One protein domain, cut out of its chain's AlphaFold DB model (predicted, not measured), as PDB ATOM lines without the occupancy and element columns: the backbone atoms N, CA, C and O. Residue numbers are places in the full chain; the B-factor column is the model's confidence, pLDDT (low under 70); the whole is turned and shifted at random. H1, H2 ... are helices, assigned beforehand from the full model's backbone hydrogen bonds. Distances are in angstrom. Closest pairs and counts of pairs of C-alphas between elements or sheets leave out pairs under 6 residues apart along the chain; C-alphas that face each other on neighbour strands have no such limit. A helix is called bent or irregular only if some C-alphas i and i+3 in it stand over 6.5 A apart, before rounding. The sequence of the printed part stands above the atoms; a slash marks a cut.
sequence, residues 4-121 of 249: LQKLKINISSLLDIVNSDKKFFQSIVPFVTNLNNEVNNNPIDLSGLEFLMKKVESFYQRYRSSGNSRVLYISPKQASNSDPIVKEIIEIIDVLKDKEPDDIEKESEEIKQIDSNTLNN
ATOM      1  N   LEU A   4       2.197 -14.441 -80.657       92.31
ATOM      2  CA  LEU A   4       2.365 -14.621 -79.221       92.31
ATOM      3  C   LEU A   4       3.588 -13.864 -78.656       92.31
ATOM      4  O   LEU A   4       3.513 -13.262 -77.582       92.31
ATOM      5  N   GLN A   5       4.706 -13.808 -79.385       89.62
ATOM      6  CA  GLN A   5       5.877 -13.000 -79.014       89.62
ATOM      7  C   GLN A   5       5.551 -11.507 -78.992       89.62
ATOM      8  O   GLN A   5       5.915 -10.810 -78.042       89.62
ATOM      9  N   LYS A   6       4.853 -11.010 -80.023       92.81
ATOM     10  CA  LYS A   6       4.392  -9.613 -80.058       92.81
ATOM     11  C   LYS A   6       3.480  -9.310 -78.879       92.81
ATOM     12  O   LYS A   6       3.624  -8.252 -78.269       92.81
ATOM     13  N   LEU A   7       2.585 -10.234 -78.530       95.38
ATOM     14  CA  LEU A   7       1.682 -10.071 -77.397       95.38
ATOM     15  C   LEU A   7       2.456  -9.909 -76.085       95.38
ATOM     16  O   LEU A   7       2.231  -8.940 -75.359       95.38
ATOM     17  N   LYS A   8       3.410 -10.810 -75.809       94.25
ATOM     18  CA  LYS A   8       4.257 -10.756 -74.605       94.25
ATOM     19  C   LYS A   8       5.027  -9.437 -74.498       94.25
ATOM     20  O   LYS A   8       5.026  -8.809 -73.440       94.25
ATOM     21  N   ILE A   9       5.646  -8.989 -75.592       92.12
ATOM     22  CA  ILE A   9       6.426  -7.741 -75.624       92.12
ATOM     23  C   ILE A   9       5.540  -6.522 -75.368       92.12
ATOM     24  O   ILE A   9       5.902  -5.655 -74.569       92.12
ATOM     25  N   ASN A  10       4.376  -6.456 -76.014       95.31
ATOM     26  CA  ASN A  10       3.460  -5.334 -75.844       95.31
ATOM     27  C   ASN A  10       2.868  -5.287 -74.427       95.31
ATOM     28  O   ASN A  10       2.813  -4.213 -73.828       95.31
ATOM     29  N   ILE A  11       2.493  -6.434 -73.850       96.81
ATOM     30  CA  ILE A  11       1.997  -6.509 -72.466       96.81
ATOM     31  C   ILE A  11       3.084  -6.095 -71.465       96.81
ATOM     32  O   ILE A  11       2.801  -5.307 -70.561       96.81
ATOM     33  N   SER A  12       4.326  -6.556 -71.646       93.12
ATOM     34  CA  SER A  12       5.463  -6.149 -70.808       93.12
ATOM     35  C   SER A  12       5.722  -4.638 -70.900       93.12
ATOM     36  O   SER A  12       5.796  -3.944 -69.887       93.12
ATOM     37  N   SER A  13       5.717  -4.089 -72.119       94.38
ATOM     38  CA  SER A  13       5.878  -2.647 -72.355       94.38
ATOM     39  C   SER A  13       4.762  -1.828 -71.696       94.38
ATOM     40  O   SER A  13       5.011  -0.782 -71.092       94.38
ATOM     41  N   LEU A  14       3.517  -2.308 -71.770       96.81
ATOM     42  CA  LEU A  14       2.384  -1.678 -71.098       96.81
ATOM     43  C   LEU A  14       2.540  -1.721 -69.572       96.81
ATOM     44  O   LEU A  14       2.235  -0.729 -68.905       96.81
ATOM     45  N   LEU A  15       3.025  -2.835 -69.015       96.50
ATOM     46  CA  LEU A  15       3.295  -2.976 -67.585       96.50
ATOM     47  C   LEU A  15       4.357  -1.978 -67.110       96.50
ATOM     48  O   LEU A  15       4.150  -1.323 -66.085       96.50
ATOM     49  N   ASP A  16       5.442  -1.804 -67.861       92.88
ATOM     50  CA  ASP A  16       6.493  -0.830 -67.554       92.88
ATOM     51  C   ASP A  16       5.955   0.605 -67.547       92.88
ATOM     52  O   ASP A  16       6.185   1.361 -66.596       92.88
ATOM     53  N   ILE A  17       5.155   0.971 -68.554       93.62
ATOM     54  CA  ILE A  17       4.509   2.288 -68.624       93.62
ATOM     55  C   ILE A  17       3.590   2.500 -67.419       93.62
ATOM     56  O   ILE A  17       3.673   3.528 -66.742       93.62
ATOM     57  N   VAL A  18       2.740   1.523 -67.110       93.88
ATOM     58  CA  VAL A  18       1.812   1.589 -65.976       93.88
ATOM     59  C   VAL A  18       2.552   1.701 -64.640       93.88
ATOM     60  O   VAL A  18       2.125   2.448 -63.756       93.88
ATOM     61  N   ASN A  19       3.691   1.024 -64.499       92.19
ATOM     62  CA  ASN A  19       4.535   1.101 -63.310       92.19
ATOM     63  C   ASN A  19       5.306   2.420 -63.191       92.19
ATOM     64  O   ASN A  19       5.588   2.842 -62.067       92.19
ATOM     65  N   SER A  20       5.616   3.082 -64.308       93.81
ATOM     66  CA  SER A  20       6.294   4.382 -64.313       93.81
ATOM     67  C   SER A  20       5.425   5.520 -63.754       93.81
ATOM     68  O   SER A  20       5.951   6.445 -63.137       93.81
ATOM     69  N   ASP A  21       4.094   5.427 -63.886       95.38
ATOM     70  CA  ASP A  21       3.123   6.386 -63.334       95.38
ATOM     71  C   ASP A  21       1.930   5.662 -62.686       95.38
ATOM     72  O   ASP A  21       0.772   5.747 -63.114       95.38
ATOM     73  N   LYS A  22       2.211   4.937 -61.596       93.44
ATOM     74  CA  LYS A  22       1.193   4.176 -60.847       93.44
ATOM     75  C   LYS A  22       0.035   5.035 -60.354       93.44
ATOM     76  O   LYS A  22      -1.058   4.513 -60.155       93.44
ATOM     77  N   LYS A  23       0.261   6.333 -60.125       95.44
ATOM     78  CA  LYS A  23      -0.785   7.243 -59.654       95.44
ATOM     79  C   LYS A  23      -1.816   7.482 -60.753       95.44
ATOM     80  O   LYS A  23      -3.009   7.400 -60.476       95.44
ATOM     81  N   PHE A  24      -1.374   7.742 -61.983       96.38
ATOM     82  CA  PHE A  24      -2.279   7.913 -63.118       96.38
ATOM     83  C   PHE A  24      -3.011   6.608 -63.471       96.38
ATOM     84  O   PHE A  24      -4.223   6.606 -63.690       96.38
ATOM     85  N   PHE A  25      -2.292   5.484 -63.470       97.25
ATOM     86  CA  PHE A  25      -2.817   4.184 -63.898       97.25
ATOM     87  C   PHE A  25      -3.381   3.313 -62.768       97.25
ATOM     88  O   PHE A  25      -3.675   2.139 -62.997       97.25
ATOM     89  N   GLN A  26      -3.573   3.853 -61.561       96.19
ATOM     90  CA  GLN A  26      -3.889   3.081 -60.349       96.19
ATOM     91  C   GLN A  26      -5.027   2.066 -60.543       96.19
ATOM     92  O   GLN A  26      -4.945   0.942 -60.054       96.19
ATOM     93  N   SER A  27      -6.079   2.438 -61.281       96.69
ATOM     94  CA  SER A  27      -7.240   1.569 -61.505       96.69
ATOM     95  C   SER A  27      -6.983   0.393 -62.450       96.69
ATOM     96  O   SER A  27      -7.811  -0.511 -62.494       96.69
ATOM     97  N   ILE A  28      -5.900   0.414 -63.237       97.38
ATOM     98  CA  ILE A  28      -5.561  -0.658 -64.185       97.38
ATOM     99  C   ILE A  28      -4.308  -1.453 -63.838       97.38
ATOM    100  O   ILE A  28      -4.115  -2.509 -64.432       97.38
ATOM    101  N   VAL A  29      -3.513  -1.017 -62.852       96.62
ATOM    102  CA  VAL A  29      -2.320  -1.753 -62.392       96.62
ATOM    103  C   VAL A  29      -2.619  -3.243 -62.159       96.62
ATOM    104  O   VAL A  29      -1.934  -4.059 -62.772       96.62
ATOM    105  N   PRO A  30      -3.659  -3.645 -61.391       97.19
ATOM    106  CA  PRO A  30      -3.910  -5.066 -61.141       97.19
ATOM    107  C   PRO A  30      -4.240  -5.852 -62.414       97.19
ATOM    108  O   PRO A  30      -3.836  -7.002 -62.553       97.19
ATOM    109  N   PHE A  31      -4.952  -5.235 -63.364       97.56
ATOM    110  CA  PHE A  31      -5.325  -5.894 -64.616       97.56
ATOM    111  C   PHE A  31      -4.115  -6.087 -65.528       97.56
ATOM    112  O   PHE A  31      -3.959  -7.162 -66.092       97.56
ATOM    113  N   VAL A  32      -3.232  -5.090 -65.626       96.81
ATOM    114  CA  VAL A  32      -2.007  -5.181 -66.436       96.81
ATOM    115  C   VAL A  32      -0.996  -6.151 -65.823       96.81
ATOM    116  O   VAL A  32      -0.381  -6.926 -66.547       96.81
ATOM    117  N   THR A  33      -0.879  -6.198 -64.493       95.06
ATOM    118  CA  THR A  33      -0.083  -7.234 -63.814       95.06
ATOM    119  C   THR A  33      -0.624  -8.633 -64.103       95.06
ATOM    120  O   THR A  33       0.146  -9.521 -64.460       95.06
ATOM    121  N   ASN A  34      -1.941  -8.833 -64.013       95.00
ATOM    122  CA  ASN A  34      -2.543 -10.132 -64.302       95.00
ATOM    123  C   ASN A  34      -2.434 -10.514 -65.782       95.00
ATOM    124  O   ASN A  34      -2.202 -11.680 -66.066       95.00
ATOM    125  N   LEU A  35      -2.520  -9.555 -66.712       95.62
ATOM    126  CA  LEU A  35      -2.259  -9.797 -68.138       95.62
ATOM    127  C   LEU A  35      -0.849 -10.332 -68.357       95.62
ATOM    128  O   LEU A  35      -0.664 -11.299 -69.090       95.62
ATOM    129  N   ASN A  36       0.138  -9.720 -67.700       94.75
ATOM    130  CA  ASN A  36       1.524 -10.157 -67.796       94.75
ATOM    131  C   ASN A  36       1.740 -11.550 -67.195       94.75
ATOM    132  O   ASN A  36       2.540 -12.319 -67.713       94.75
ATOM    133  N   ASN A  37       1.033 -11.897 -66.122       91.94
ATOM    134  CA  ASN A  37       1.102 -13.250 -65.574       91.94
ATOM    135  C   ASN A  37       0.446 -14.257 -66.529       91.94
ATOM    136  O   ASN A  37       1.053 -15.268 -66.861       91.94
ATOM    137  N   GLU A  38      -0.748 -13.942 -67.033       92.12
ATOM    138  CA  GLU A  38      -1.538 -14.845 -67.870       92.12
ATOM    139  C   GLU A  38      -0.882 -15.128 -69.224       92.12
ATOM    140  O   GLU A  38      -0.817 -16.274 -69.656       92.12
ATOM    141  N   VAL A  39      -0.301 -14.116 -69.876       92.31
ATOM    142  CA  VAL A  39       0.404 -14.315 -71.156       92.31
ATOM    143  C   VAL A  39       1.665 -15.180 -71.008       92.31
ATOM    144  O   VAL A  39       2.177 -15.719 -71.988       92.31
ATOM    145  N   ASN A  40       2.185 -15.310 -69.785       88.06
ATOM    146  CA  ASN A  40       3.340 -16.145 -69.467       88.06
ATOM    147  C   ASN A  40       2.956 -17.518 -68.892       88.06
ATOM    148  O   ASN A  40       3.847 -18.345 -68.683       88.06
ATOM    149  N   ASN A  41       1.664 -17.790 -68.681       87.62
ATOM    150  CA  ASN A  41       1.183 -19.122 -68.331       87.62
ATOM    151  C   ASN A  41       1.314 -20.084 -69.519       87.62
ATOM    152  O   ASN A  41       1.397 -19.681 -70.679       87.62
ATOM    153  N   ASN A  42       1.329 -21.385 -69.226       82.62
ATOM    154  CA  ASN A  42       1.254 -22.418 -70.249       82.62
ATOM    155  C   ASN A  42       0.369 -23.590 -69.784       82.62
ATOM    156  O   ASN A  42       0.785 -24.304 -68.865       82.62
ATOM    157  N   PRO A  43      -0.789 -23.839 -70.423       85.75
ATOM    158  CA  PRO A  43      -1.319 -23.124 -71.591       85.75
ATOM    159  C   PRO A  43      -1.769 -21.696 -71.253       85.75
ATOM    160  O   PRO A  43      -1.979 -21.363 -70.088       85.75
ATOM    161  N   ILE A  44      -1.894 -20.860 -72.280       89.31
ATOM    162  CA  ILE A  44      -2.362 -19.475 -72.149       89.31
ATOM    163  C   ILE A  44      -3.891 -19.461 -72.142       89.31
ATOM    164  O   ILE A  44      -4.514 -19.980 -73.071       89.31
ATOM    165  N   ASP A  45      -4.505 -18.815 -71.150       92.75
ATOM    166  CA  ASP A  45      -5.950 -18.573 -71.150       92.75
ATOM    167  C   ASP A  45      -6.305 -17.312 -71.962       92.75
ATOM    168  O   ASP A  45      -6.359 -16.192 -71.441       92.75
ATOM    169  N   LEU A  46      -6.591 -17.485 -73.260       92.50
ATOM    170  CA  LEU A  46      -7.030 -16.390 -74.137       92.50
ATOM    171  C   LEU A  46      -8.334 -15.722 -73.667       92.50
ATOM    172  O   LEU A  46      -8.509 -14.517 -73.860       92.50
ATOM    173  N   SER A  47      -9.243 -16.471 -73.034       93.06
ATOM    174  CA  SER A  47     -10.498 -15.905 -72.516       93.06
ATOM    175  C   SER A  47     -10.227 -15.009 -71.306       93.06
ATOM    176  O   SER A  47     -10.794 -13.917 -71.191       93.06
ATOM    177  N   GLY A  48      -9.315 -15.441 -70.433       93.62
ATOM    178  CA  GLY A  48      -8.783 -14.647 -69.329       93.62
ATOM    179  C   GLY A  48      -8.103 -13.364 -69.812       93.62
ATOM    180  O   GLY A  48      -8.419 -12.275 -69.318       93.62
ATOM    181  N   LEU A  49      -7.244 -13.460 -70.832       95.88
ATOM    182  CA  LEU A  49      -6.590 -12.302 -71.455       95.88
ATOM    183  C   LEU A  49      -7.600 -11.305 -72.032       95.88
ATOM    184  O   LEU A  49      -7.494 -10.105 -71.770       95.88
ATOM    185  N   GLU A  50      -8.615 -11.780 -72.756       96.12
ATOM    186  CA  GLU A  50      -9.667 -10.922 -73.306       96.12
ATOM    187  C   GLU A  50     -10.441 -10.196 -72.195       96.12
ATOM    188  O   GLU A  50     -10.693  -8.987 -72.276       96.12
ATOM    189  N   PHE A  51     -10.811 -10.910 -71.129       96.31
ATOM    190  CA  PHE A  51     -11.517 -10.317 -69.995       96.31
ATOM    191  C   PHE A  51     -10.698  -9.201 -69.336       96.31
ATOM    192  O   PHE A  51     -11.224  -8.113 -69.069       96.31
ATOM    193  N   LEU A  52      -9.411  -9.450 -69.095       97.69
ATOM    194  CA  LEU A  52      -8.511  -8.469 -68.502       97.69
ATOM    195  C   LEU A  52      -8.298  -7.272 -69.439       97.69
ATOM    196  O   LEU A  52      -8.385  -6.123 -68.990       97.69
ATOM    197  N   MET A  53      -8.120  -7.508 -70.743       97.81
ATOM    198  CA  MET A  53      -7.973  -6.423 -71.711       97.81
ATOM    199  C   MET A  53      -9.225  -5.572 -71.845       97.81
ATOM    200  O   MET A  53      -9.094  -4.360 -71.955       97.81
ATOM    201  N   LYS A  54     -10.435  -6.126 -71.717       97.31
ATOM    202  CA  LYS A  54     -11.662  -5.309 -71.658       97.31
ATOM    203  C   LYS A  54     -11.640  -4.312 -70.495       97.31
ATOM    204  O   LYS A  54     -12.132  -3.190 -70.633       97.31
ATOM    205  N   LYS A  55     -11.057  -4.679 -69.346       97.62
ATOM    206  CA  LYS A  55     -10.899  -3.757 -68.204       97.62
ATOM    207  C   LYS A  55      -9.887  -2.660 -68.510       97.62
ATOM    208  O   LYS A  55     -10.184  -1.492 -68.257       97.62
ATOM    209  N   VAL A  56      -8.743  -3.012 -69.095       97.50
ATOM    210  CA  VAL A  56      -7.730  -2.040 -69.532       97.50
ATOM    211  C   VAL A  56      -8.307  -1.098 -70.587       97.50
ATOM    212  O   VAL A  56      -8.268   0.113 -70.421       97.50
ATOM    213  N   GLU A  57      -8.942  -1.627 -71.621       97.19
ATOM    214  CA  GLU A  57      -9.552  -0.865 -72.706       97.19
ATOM    215  C   GLU A  57     -10.609   0.128 -72.200       97.19
ATOM    216  O   GLU A  57     -10.624   1.293 -72.599       97.19
ATOM    217  N   SER A  58     -11.438  -0.275 -71.229       95.62
ATOM    218  CA  SER A  58     -12.427   0.622 -70.616       95.62
ATOM    219  C   SER A  58     -11.802   1.854 -69.945       95.62
ATOM    220  O   SER A  58     -12.416   2.923 -69.910       95.62
ATOM    221  N   PHE A  59     -10.567   1.740 -69.442       96.25
ATOM    222  CA  PHE A  59      -9.823   2.880 -68.914       96.25
ATOM    223  C   PHE A  59      -9.445   3.857 -70.028       96.25
ATOM    224  O   PHE A  59      -9.665   5.057 -69.856       96.25
ATOM    225  N   TYR A  60      -8.917   3.352 -71.149       95.31
ATOM    226  CA  TYR A  60      -8.448   4.157 -72.283       95.31
ATOM    227  C   TYR A  60      -9.594   4.813 -73.048       95.31
ATOM    228  O   TYR A  60      -9.474   5.969 -73.448       95.31
ATOM    229  N   GLN A  61     -10.742   4.143 -73.162       93.19
ATOM    230  CA  GLN A  61     -11.939   4.692 -73.807       93.19
ATOM    231  C   GLN A  61     -12.400   6.025 -73.198       93.19
ATOM    232  O   GLN A  61     -12.877   6.895 -73.917       93.19
ATOM    233  N   ARG A  62     -12.175   6.256 -71.896       90.81
ATOM    234  CA  ARG A  62     -12.489   7.546 -71.243       90.81
ATOM    235  C   ARG A  62     -11.646   8.718 -71.750       90.81
ATOM    236  O   ARG A  62     -12.030   9.867 -71.557       90.81
ATOM    237  N   TYR A  63     -10.506   8.421 -72.364       90.56
ATOM    238  CA  TYR A  63      -9.553   9.390 -72.898       90.56
ATOM    239  C   TYR A  63      -9.540   9.419 -74.431       90.56
ATOM    240  O   TYR A  63      -8.806  10.212 -75.021       90.56
ATOM    241  N   ARG A  64     -10.342   8.585 -75.100       88.75
ATOM    242  CA  ARG A  64     -10.547   8.669 -76.546       88.75
ATOM    243  C   ARG A  64     -11.698   9.634 -76.796       88.75
ATOM    244  O   ARG A  64     -12.767   9.508 -76.208       88.75
ATOM    245  N   SER A  65     -11.478  10.631 -77.649       75.31
ATOM    246  CA  SER A  65     -12.540  11.577 -77.992       75.31
ATOM    247  C   SER A  65     -13.692  10.821 -78.654       75.31
ATOM    248  O   SER A  65     -13.518  10.258 -79.733       75.31
ATOM    249  N   SER A  66     -14.883  10.836 -78.051       65.12
ATOM    250  CA  SER A  66     -16.091  10.432 -78.768       65.12
ATOM    251  C   SER A  66     -16.314  11.468 -79.871       65.12
ATOM    252  O   SER A  66     -16.536  12.640 -79.557       65.12
ATOM    253  N   GLY A  67     -16.236  11.080 -81.144       57.91
ATOM    254  CA  GLY A  67     -16.272  11.984 -82.310       57.91
ATOM    255  C   GLY A  67     -17.502  12.901 -82.459       57.91
ATOM    256  O   GLY A  67     -17.605  13.604 -83.454       57.91
ATOM    257  N   ASN A  68     -18.414  12.932 -81.483       59.66
ATOM    258  CA  ASN A  68     -19.623  13.756 -81.449       59.66
ATOM    259  C   ASN A  68     -19.522  15.011 -80.560       59.66
ATOM    260  O   ASN A  68     -20.506  15.742 -80.432       59.66
ATOM    261  N   SER A  69     -18.377  15.287 -79.926       60.44
ATOM    262  CA  SER A  69     -18.247  16.461 -79.054       60.44
ATOM    263  C   SER A  69     -17.786  17.700 -79.827       60.44
ATOM    264  O   SER A  69     -16.723  17.705 -80.439       60.44
ATOM    265  N   ARG A  70     -18.556  18.795 -79.746       64.69
ATOM    266  CA  ARG A  70     -18.186  20.126 -80.279       64.69
ATOM    267  C   ARG A  70     -17.067  20.816 -79.476       64.69
ATOM    268  O   ARG A  70     -16.751  21.971 -79.743       64.69
ATOM    269  N   VAL A  71     -16.497  20.137 -78.481       69.81
ATOM    270  CA  VAL A  71     -15.446  20.651 -77.596       69.81
ATOM    271  C   VAL A  71     -14.140  19.916 -77.893       69.81
ATOM    272  O   VAL A  71     -14.108  18.687 -77.875       69.81
ATOM    273  N   LEU A  72     -13.065  20.674 -78.140       77.81
ATOM    274  CA  LEU A  72     -11.718  20.138 -78.330       77.81
ATOM    275  C   LEU A  72     -11.248  19.464 -77.034       77.81
ATOM    276  O   LEU A  72     -10.944  20.135 -76.049       77.81
ATOM    277  N   TYR A  73     -11.200  18.135 -77.039       82.62
ATOM    278  CA  TYR A  73     -10.675  17.341 -75.937       82.62
ATOM    279  C   TYR A  73      -9.219  16.958 -76.215       82.62
ATOM    280  O   TYR A  73      -8.914  16.390 -77.262       82.62
ATOM    281  N   ILE A  74      -8.329  17.253 -75.267       84.31
ATOM    282  CA  ILE A  74      -6.920  16.849 -75.311       84.31
ATOM    283  C   ILE A  74      -6.727  15.774 -74.245       84.31
ATOM    284  O   ILE A  74      -6.917  16.036 -73.056       84.31
ATOM    285  N   SER A  75      -6.371  14.563 -74.667       89.00
ATOM    286  CA  SER A  75      -6.123  13.458 -73.747       89.00
ATOM    287  C   SER A  75      -4.831  13.676 -72.943       89.00
ATOM    288  O   SER A  75      -3.895  14.326 -73.420       89.00
ATOM    289  N   PRO A  76      -4.743  13.145 -71.709       92.69
ATOM    290  CA  PRO A  76      -3.496  13.136 -70.955       92.69
ATOM    291  C   PRO A  76      -2.387  12.429 -71.738       92.69
ATOM    292  O   PRO A  76      -2.630  11.374 -72.326       92.69
ATOM    293  N   LYS A  77      -1.161  12.969 -71.683       92.94
ATOM    294  CA  LYS A  77       0.001  12.414 -72.402       92.94
ATOM    295  C   LYS A  77       0.246  10.942 -72.075       92.94
ATOM    296  O   LYS A  77       0.592  10.168 -72.957       92.94
ATOM    297  N   GLN A  78       0.047  10.560 -70.814       92.88
ATOM    298  CA  GLN A  78       0.156   9.175 -70.368       92.88
ATOM    299  C   GLN A  78      -0.757   8.264 -71.189       92.88
ATOM    300  O   GLN A  78      -0.277   7.303 -71.771       92.88
ATOM    301  N   ALA A  79      -2.046   8.606 -71.291       91.25
ATOM    302  CA  ALA A  79      -3.012   7.818 -72.046       91.25
ATOM    303  C   ALA A  79      -2.753   7.884 -73.557       91.25
ATOM    304  O   ALA A  79      -2.805   6.852 -74.213       91.25
ATOM    305  N   SER A  80      -2.447   9.060 -74.120       91.94
ATOM    306  CA  SER A  80      -2.211   9.190 -75.567       91.94
ATOM    307  C   SER A  80      -1.007   8.385 -76.048       91.94
ATOM    308  O   SER A  80      -1.037   7.849 -77.151       91.94
ATOM    309  N   ASN A  81       0.049   8.312 -75.237       92.94
ATOM    310  CA  ASN A  81       1.297   7.661 -75.622       92.94
ATOM    311  C   ASN A  81       1.208   6.133 -75.558       92.94
ATOM    312  O   ASN A  81       1.887   5.464 -76.328       92.94
ATOM    313  N   SER A  82       0.392   5.581 -74.658       95.06
ATOM    314  CA  SER A  82       0.239   4.131 -74.493       95.06
ATOM    315  C   SER A  82      -1.001   3.549 -75.172       95.06
ATOM    316  O   SER A  82      -1.095   2.332 -75.306       95.06
ATOM    317  N   ASP A  83      -1.931   4.383 -75.650       95.75
ATOM    318  CA  ASP A  83      -3.112   3.937 -76.401       95.75
ATOM    319  C   ASP A  83      -2.787   3.065 -77.632       95.75
ATOM    320  O   ASP A  83      -3.497   2.081 -77.846       95.75
ATOM    321  N   PRO A  84      -1.732   3.353 -78.429       96.94
ATOM    322  CA  PRO A  84      -1.361   2.493 -79.553       96.94
ATOM    323  C   PRO A  84      -0.995   1.068 -79.119       96.94
ATOM    324  O   PRO A  84      -1.460   0.119 -79.738       96.94
ATOM    325  N   ILE A  85      -0.252   0.920 -78.014       96.75
ATOM    326  CA  ILE A  85       0.139  -0.391 -77.466       96.75
ATOM    327  C   ILE A  85      -1.108  -1.177 -77.050       96.75
ATOM    328  O   ILE A  85      -1.224  -2.364 -77.329       96.75
ATOM    329  N   VAL A  86      -2.076  -0.513 -76.413       97.38
ATOM    330  CA  VAL A  86      -3.336  -1.150 -76.001       97.38
ATOM    331  C   VAL A  86      -4.128  -1.666 -77.198       97.38
ATOM    332  O   VAL A  86      -4.634  -2.784 -77.146       97.38
ATOM    333  N   LYS A  87      -4.221  -0.878 -78.275       96.94
ATOM    334  CA  LYS A  87      -4.892  -1.297 -79.513       96.94
ATOM    335  C   LYS A  87      -4.192  -2.485 -80.157       96.94
ATOM    336  O   LYS A  87      -4.861  -3.449 -80.504       96.94
ATOM    337  N   GLU A  88      -2.866  -2.448 -80.225       97.31
ATOM    338  CA  GLU A  88      -2.073  -3.543 -80.780       97.31
ATOM    339  C   GLU A  88      -2.257  -4.841 -79.978       97.31
ATOM    340  O   GLU A  88      -2.457  -5.900 -80.561       97.31
ATOM    341  N   ILE A  89      -2.285  -4.772 -78.639       97.50
ATOM    342  CA  ILE A  89      -2.580  -5.940 -77.790       97.50
ATOM    343  C   ILE A  89      -3.957  -6.528 -78.119       97.50
ATOM    344  O   ILE A  89      -4.085  -7.746 -78.221       97.50
ATOM    345  N   ILE A  90      -4.983  -5.685 -78.272       97.38
ATOM    346  CA  ILE A  90      -6.347  -6.130 -78.597       97.38
ATOM    347  C   ILE A  90      -6.370  -6.818 -79.964       97.38
ATOM    348  O   ILE A  90      -6.869  -7.934 -80.065       97.38
ATOM    349  N   GLU A  91      -5.774  -6.194 -80.980       96.94
ATOM    350  CA  GLU A  91      -5.684  -6.757 -82.331       96.94
ATOM    351  C   GLU A  91      -4.971  -8.115 -82.332       96.94
ATOM    352  O   GLU A  91      -5.432  -9.057 -82.972       96.94
ATOM    353  N   ILE A  92      -3.878  -8.252 -81.575       96.19
ATOM    354  CA  ILE A  92      -3.154  -9.522 -81.465       96.19
ATOM    355  C   ILE A  92      -3.996 -10.589 -80.753       96.19
ATOM    356  O   ILE A  92      -4.002 -11.738 -81.191       96.19
ATOM    357  N   ILE A  93      -4.705 -10.243 -79.673       95.56
ATOM    358  CA  ILE A  93      -5.597 -11.189 -78.982       95.56
ATOM    359  C   ILE A  93      -6.693 -11.678 -79.930       95.56
ATOM    360  O   ILE A  93      -6.963 -12.877 -79.960       95.56
ATOM    361  N   ASP A  94      -7.288 -10.785 -80.721       95.00
ATOM    362  CA  ASP A  94      -8.308 -11.157 -81.703       95.00
ATOM    363  C   ASP A  94      -7.734 -12.105 -82.770       95.00
ATOM    364  O   ASP A  94      -8.323 -13.150 -83.034       95.00
ATOM    365  N   VAL A  95      -6.533 -11.824 -83.293       94.44
ATOM    366  CA  VAL A  95      -5.834 -12.725 -84.230       94.44
ATOM    367  C   VAL A  95      -5.559 -14.097 -83.609       94.44
ATOM    368  O   VAL A  95      -5.743 -15.116 -84.269       94.44
ATOM    369  N   LEU A  96      -5.112 -14.150 -82.352       93.12
ATOM    370  CA  LEU A  96      -4.813 -15.415 -81.674       93.12
ATOM    371  C   LEU A  96      -6.071 -16.243 -81.399       93.12
ATOM    372  O   LEU A  96      -5.994 -17.464 -81.415       93.12
ATOM    373  N   LYS A  97      -7.225 -15.609 -81.173       92.44
ATOM    374  CA  LYS A  97      -8.501 -16.317 -80.975       92.44
ATOM    375  C   LYS A  97      -8.995 -17.037 -82.225       92.44
ATOM    376  O   LYS A  97      -9.708 -18.027 -82.095       92.44
ATOM    377  N   ASP A  98      -8.624 -16.538 -83.397       92.00
ATOM    378  CA  ASP A  98      -8.988 -17.140 -84.679       92.00
ATOM    379  C   ASP A  98      -8.032 -18.277 -85.092       92.00
ATOM    380  O   ASP A  98      -8.278 -18.948 -86.096       92.00
ATOM    381  N   LYS A  99      -6.951 -18.519 -84.332       91.50
ATOM    382  CA  LYS A  99      -6.018 -19.633 -84.564       91.50
ATOM    383  C   LYS A  99      -6.500 -20.927 -83.916       91.50
ATOM    384  O   LYS A  99      -7.176 -20.917 -82.887       91.50
ATOM    385  N   GLU A 100      -6.098 -22.056 -84.497       88.88
ATOM    386  CA  GLU A 100      -6.313 -23.354 -83.861       88.88
ATOM    387  C   GLU A 100      -5.459 -23.466 -82.581       88.88
ATOM    388  O   GLU A 100      -4.332 -22.964 -82.549       88.88
ATOM    389  N   PRO A 101      -5.956 -24.123 -81.513       84.50
ATOM    390  CA  PRO A 101      -5.207 -24.278 -80.263       84.50
ATOM    391  C   PRO A 101      -3.799 -24.863 -80.451       84.50
ATOM    392  O   PRO A 101      -2.859 -24.402 -79.802       84.50
ATOM    393  N   ASP A 102      -3.647 -25.808 -81.382       85.25
ATOM    394  CA  ASP A 102      -2.374 -26.465 -81.702       85.25
ATOM    395  C   ASP A 102      -1.334 -25.473 -82.265       85.25
ATOM    396  O   ASP A 102      -0.144 -25.575 -81.962       85.25
ATOM    397  N   ASP A 103      -1.766 -24.465 -83.034       86.50
ATOM    398  CA  ASP A 103      -0.874 -23.425 -83.562       86.50
ATOM    399  C   ASP A 103      -0.353 -22.510 -82.443       86.50
ATOM    400  O   ASP A 103       0.809 -22.097 -82.451       86.50
ATOM    401  N   ILE A 104      -1.198 -22.212 -81.453       85.31
ATOM    402  CA  ILE A 104      -0.831 -21.390 -80.291       85.31
ATOM    403  C   ILE A 104       0.134 -22.157 -79.386       85.31
ATOM    404  O   ILE A 104       1.112 -21.584 -78.896       85.31
ATOM    405  N   GLU A 105      -0.120 -23.449 -79.168       85.44
ATOM    406  CA  GLU A 105       0.777 -24.313 -78.401       85.44
ATOM    407  C   GLU A 105       2.148 -24.395 -79.075       85.44
ATOM    408  O   GLU A 105       3.165 -24.167 -78.417       85.44
ATOM    409  N   LYS A 106       2.183 -24.571 -80.399       87.19
ATOM    410  CA  LYS A 106       3.425 -24.544 -81.174       87.19
ATOM    411  C   LYS A 106       4.165 -23.206 -81.059       87.19
ATOM    412  O   LYS A 106       5.372 -23.203 -80.827       87.19
ATOM    413  N   GLU A 107       3.473 -22.069 -81.161       88.19
ATOM    414  CA  GLU A 107       4.094 -20.752 -80.941       88.19
ATOM    415  C   GLU A 107       4.651 -20.607 -79.511       88.19
ATOM    416  O   GLU A 107       5.723 -20.025 -79.325       88.19
ATOM    417  N   SER A 108       3.958 -21.148 -78.502       84.00
ATOM    418  CA  SER A 108       4.415 -21.171 -77.104       84.00
ATOM    419  C   SER A 108       5.666 -22.038 -76.935       84.00
ATOM    420  O   SER A 108       6.620 -21.630 -76.266       84.00
ATOM    421  N   GLU A 109       5.716 -23.207 -77.577       83.25
ATOM    422  CA  GLU A 109       6.886 -24.087 -77.583       83.25
ATOM    423  C   GLU A 109       8.089 -23.456 -78.290       83.25
ATOM    424  O   GLU A 109       9.198 -23.505 -77.758       83.25
ATOM    425  N   GLU A 110       7.887 -22.807 -79.440       82.44
ATOM    426  CA  GLU A 110       8.937 -22.064 -80.147       82.44
ATOM    427  C   GLU A 110       9.521 -20.948 -79.268       82.44
ATOM    428  O   GLU A 110      10.739 -20.771 -79.210       82.44
ATOM    429  N   ILE A 111       8.674 -20.229 -78.520       77.00
ATOM    430  CA  ILE A 111       9.118 -19.217 -77.552       77.00
ATOM    431  C   ILE A 111       9.892 -19.857 -76.413       77.00
ATOM    432  O   ILE A 111      10.974 -19.379 -76.097       77.00
ATOM    433  N   LYS A 112       9.405 -20.956 -75.829       72.88
ATOM    434  CA  LYS A 112      10.151 -21.664 -74.785       72.88
ATOM    435  C   LYS A 112      11.484 -22.171 -75.297       72.88
ATOM    436  O   LYS A 112      12.439 -22.143 -74.540       72.88
ATOM    437  N   GLN A 113      11.587 -22.626 -76.542       64.75
ATOM    438  CA  GLN A 113      12.869 -23.017 -77.122       64.75
ATOM    439  C   GLN A 113      13.778 -21.809 -77.337       64.75
ATOM    440  O   GLN A 113      14.974 -21.933 -77.119       64.75
ATOM    441  N   ILE A 114      13.251 -20.641 -77.711       63.69
ATOM    442  CA  ILE A 114      14.034 -19.401 -77.808       63.69
ATOM    443  C   ILE A 114      14.483 -18.927 -76.425       63.69
ATOM    444  O   ILE A 114      15.662 -18.636 -76.259       63.69
ATOM    445  N   ASP A 115      13.598 -18.901 -75.432       60.22
ATOM    446  CA  ASP A 115      13.905 -18.533 -74.050       60.22
ATOM    447  C   ASP A 115      14.873 -19.542 -73.440       60.22
ATOM    448  O   ASP A 115      15.874 -19.141 -72.868       60.22
ATOM    449  N   SER A 116      14.665 -20.844 -73.645       52.88
ATOM    450  CA  SER A 116      15.585 -21.899 -73.203       52.88
ATOM    451  C   SER A 116      16.909 -21.809 -73.941       52.88
ATOM    452  O   SER A 116      17.941 -21.949 -73.317       52.88
ATOM    453  N   ASN A 117      16.932 -21.515 -75.241       48.50
ATOM    454  CA  ASN A 117      18.176 -21.280 -75.971       48.50
ATOM    455  C   ASN A 117      18.828 -19.957 -75.573       48.50
ATOM    456  O   ASN A 117      20.029 -19.843 -75.741       48.50
ATOM    457  N   THR A 118      18.098 -18.972 -75.052       46.06
ATOM    458  CA  THR A 118      18.636 -17.688 -74.572       46.06
ATOM    459  C   THR A 118      19.137 -17.804 -73.132       46.06
ATOM    460  O   THR A 118      20.201 -17.284 -72.825       46.06
ATOM    461  N   LEU A 119      18.446 -18.572 -72.286       44.28
ATOM    462  CA  LEU A 119      18.825 -18.948 -70.921       44.28
ATOM    463  C   LEU A 119      19.981 -19.963 -70.928       44.28
ATOM    464  O   LEU A 119      20.921 -19.826 -70.151       44.28
ATOM    465  N   ASN A 120      19.988 -20.909 -71.872       43.12
ATOM    466  CA  ASN A 120      21.118 -21.805 -72.148       43.12
ATOM    467  C   ASN A 120      22.233 -21.100 -72.949       43.12
ATOM    468  O   ASN A 120      23.356 -21.594 -72.984       43.12
ATOM    469  N   ASN A 121      21.955 -19.934 -73.558       43.16
ATOM    470  CA  ASN A 121      22.958 -19.001 -74.093       43.16
ATOM    471  C   ASN A 121      23.205 -17.791 -73.175       43.16
ATOM    472  O   ASN A 121      23.738 -16.774 -73.638       43.16
TER     473      ASN A 121
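AT A GLANCE: This is residues 4 to 121 of the 249 residues of the protein "TIGR02391 family protein" of Candidatus Woesearchaeota archaeon B3_Woes (UniProt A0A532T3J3). Four helices, H1 to H4, stand side by side in a ring of contacts as an up-and-down bundle, each running against the one before it in the chain. The fifth, H5, slants across one end of this bundle and sticks out past it with residues 112 to 119, while the loop of residues 66 to 72 sticks out at the other end. The printed part has 118 residues, with five named helices in the order H1, H2, H3, H4, H5 and no named strand, and its class is all helix. The whole is only just compact, close to loose, with a radius of gyration of the C-alphas of 16.0 A, and it is elongated, spanning 54 by 30 by 20 A.

HOW THE PARTS SIT: The longest helix is H4, residues 77 to 97; it has a kink of 32 degrees near residue 84 and is irregular, with C-alphas 81 and 84 7.0 A apart. H4 touches H1, residues 4 to 20, at a shallow tilt of 25 degrees, opposite ways; their closest C-alphas, those of Leu 7 and Ile 89, are 5.9 A apart. H4 also touches H3, residues 46 to 61, at a shallow tilt of 27 degrees, and the two form a helical hairpin; their closest C-alphas, those of Tyr 60 and Ala 79, are 6.6 A apart. H3 has a kink of 26 degrees near residue 55. H2, residues 29 to 38, forms a hairpin with H3, where the closest C-alphas, Phe 31 and Leu 52, are 5.6 A apart, and another with H1, where those of Leu 15 and Val 32 are 5.9 A apart. H1 and H3 are apart, as are H2 and H4. H5, residues 101 to 119, touches H1 at a steep tilt of 65 degrees, with residues 104 to 111 of H5 and residues 4 to 5 of H1 alone; the C-alphas of Leu 4 and Glu 107 are closest, at 6.6 A. H5 and H4 are close but not clearly touching, with the C-alphas of Leu 96 and Ile 104 closest at 7.3 A. In H1, H2, H3 and H5 every O i to N i+4 pair is within hydrogen-bond range; in H4 15 of 17 are.

IN THESE COORDINATES: H4 measures 31.2 A from first to last C-alpha, H5 26.3 A, H1 24.5 A, H3 21.6 A and H2 14.2 A. H1 begins at C-alpha 4 (2.365, -14.621, -79.221), H4 begins at C-alpha 77 (0.001, 12.414, -72.402), and H5 ends at C-alpha 119 (18.825, -18.948, -70.921).

THE WHOLE: The two C-alphas farthest apart, those of Arg 70 and Asn 120, are 58.0 A apart. The printed part has no cut. The link from H3 to H4, residues 62 to 76, is long; that from H4 to H5 is tight. The mean pLDDT of the printed part is 87.8, and residues 66 to 71 and 113 to 121 are under 70.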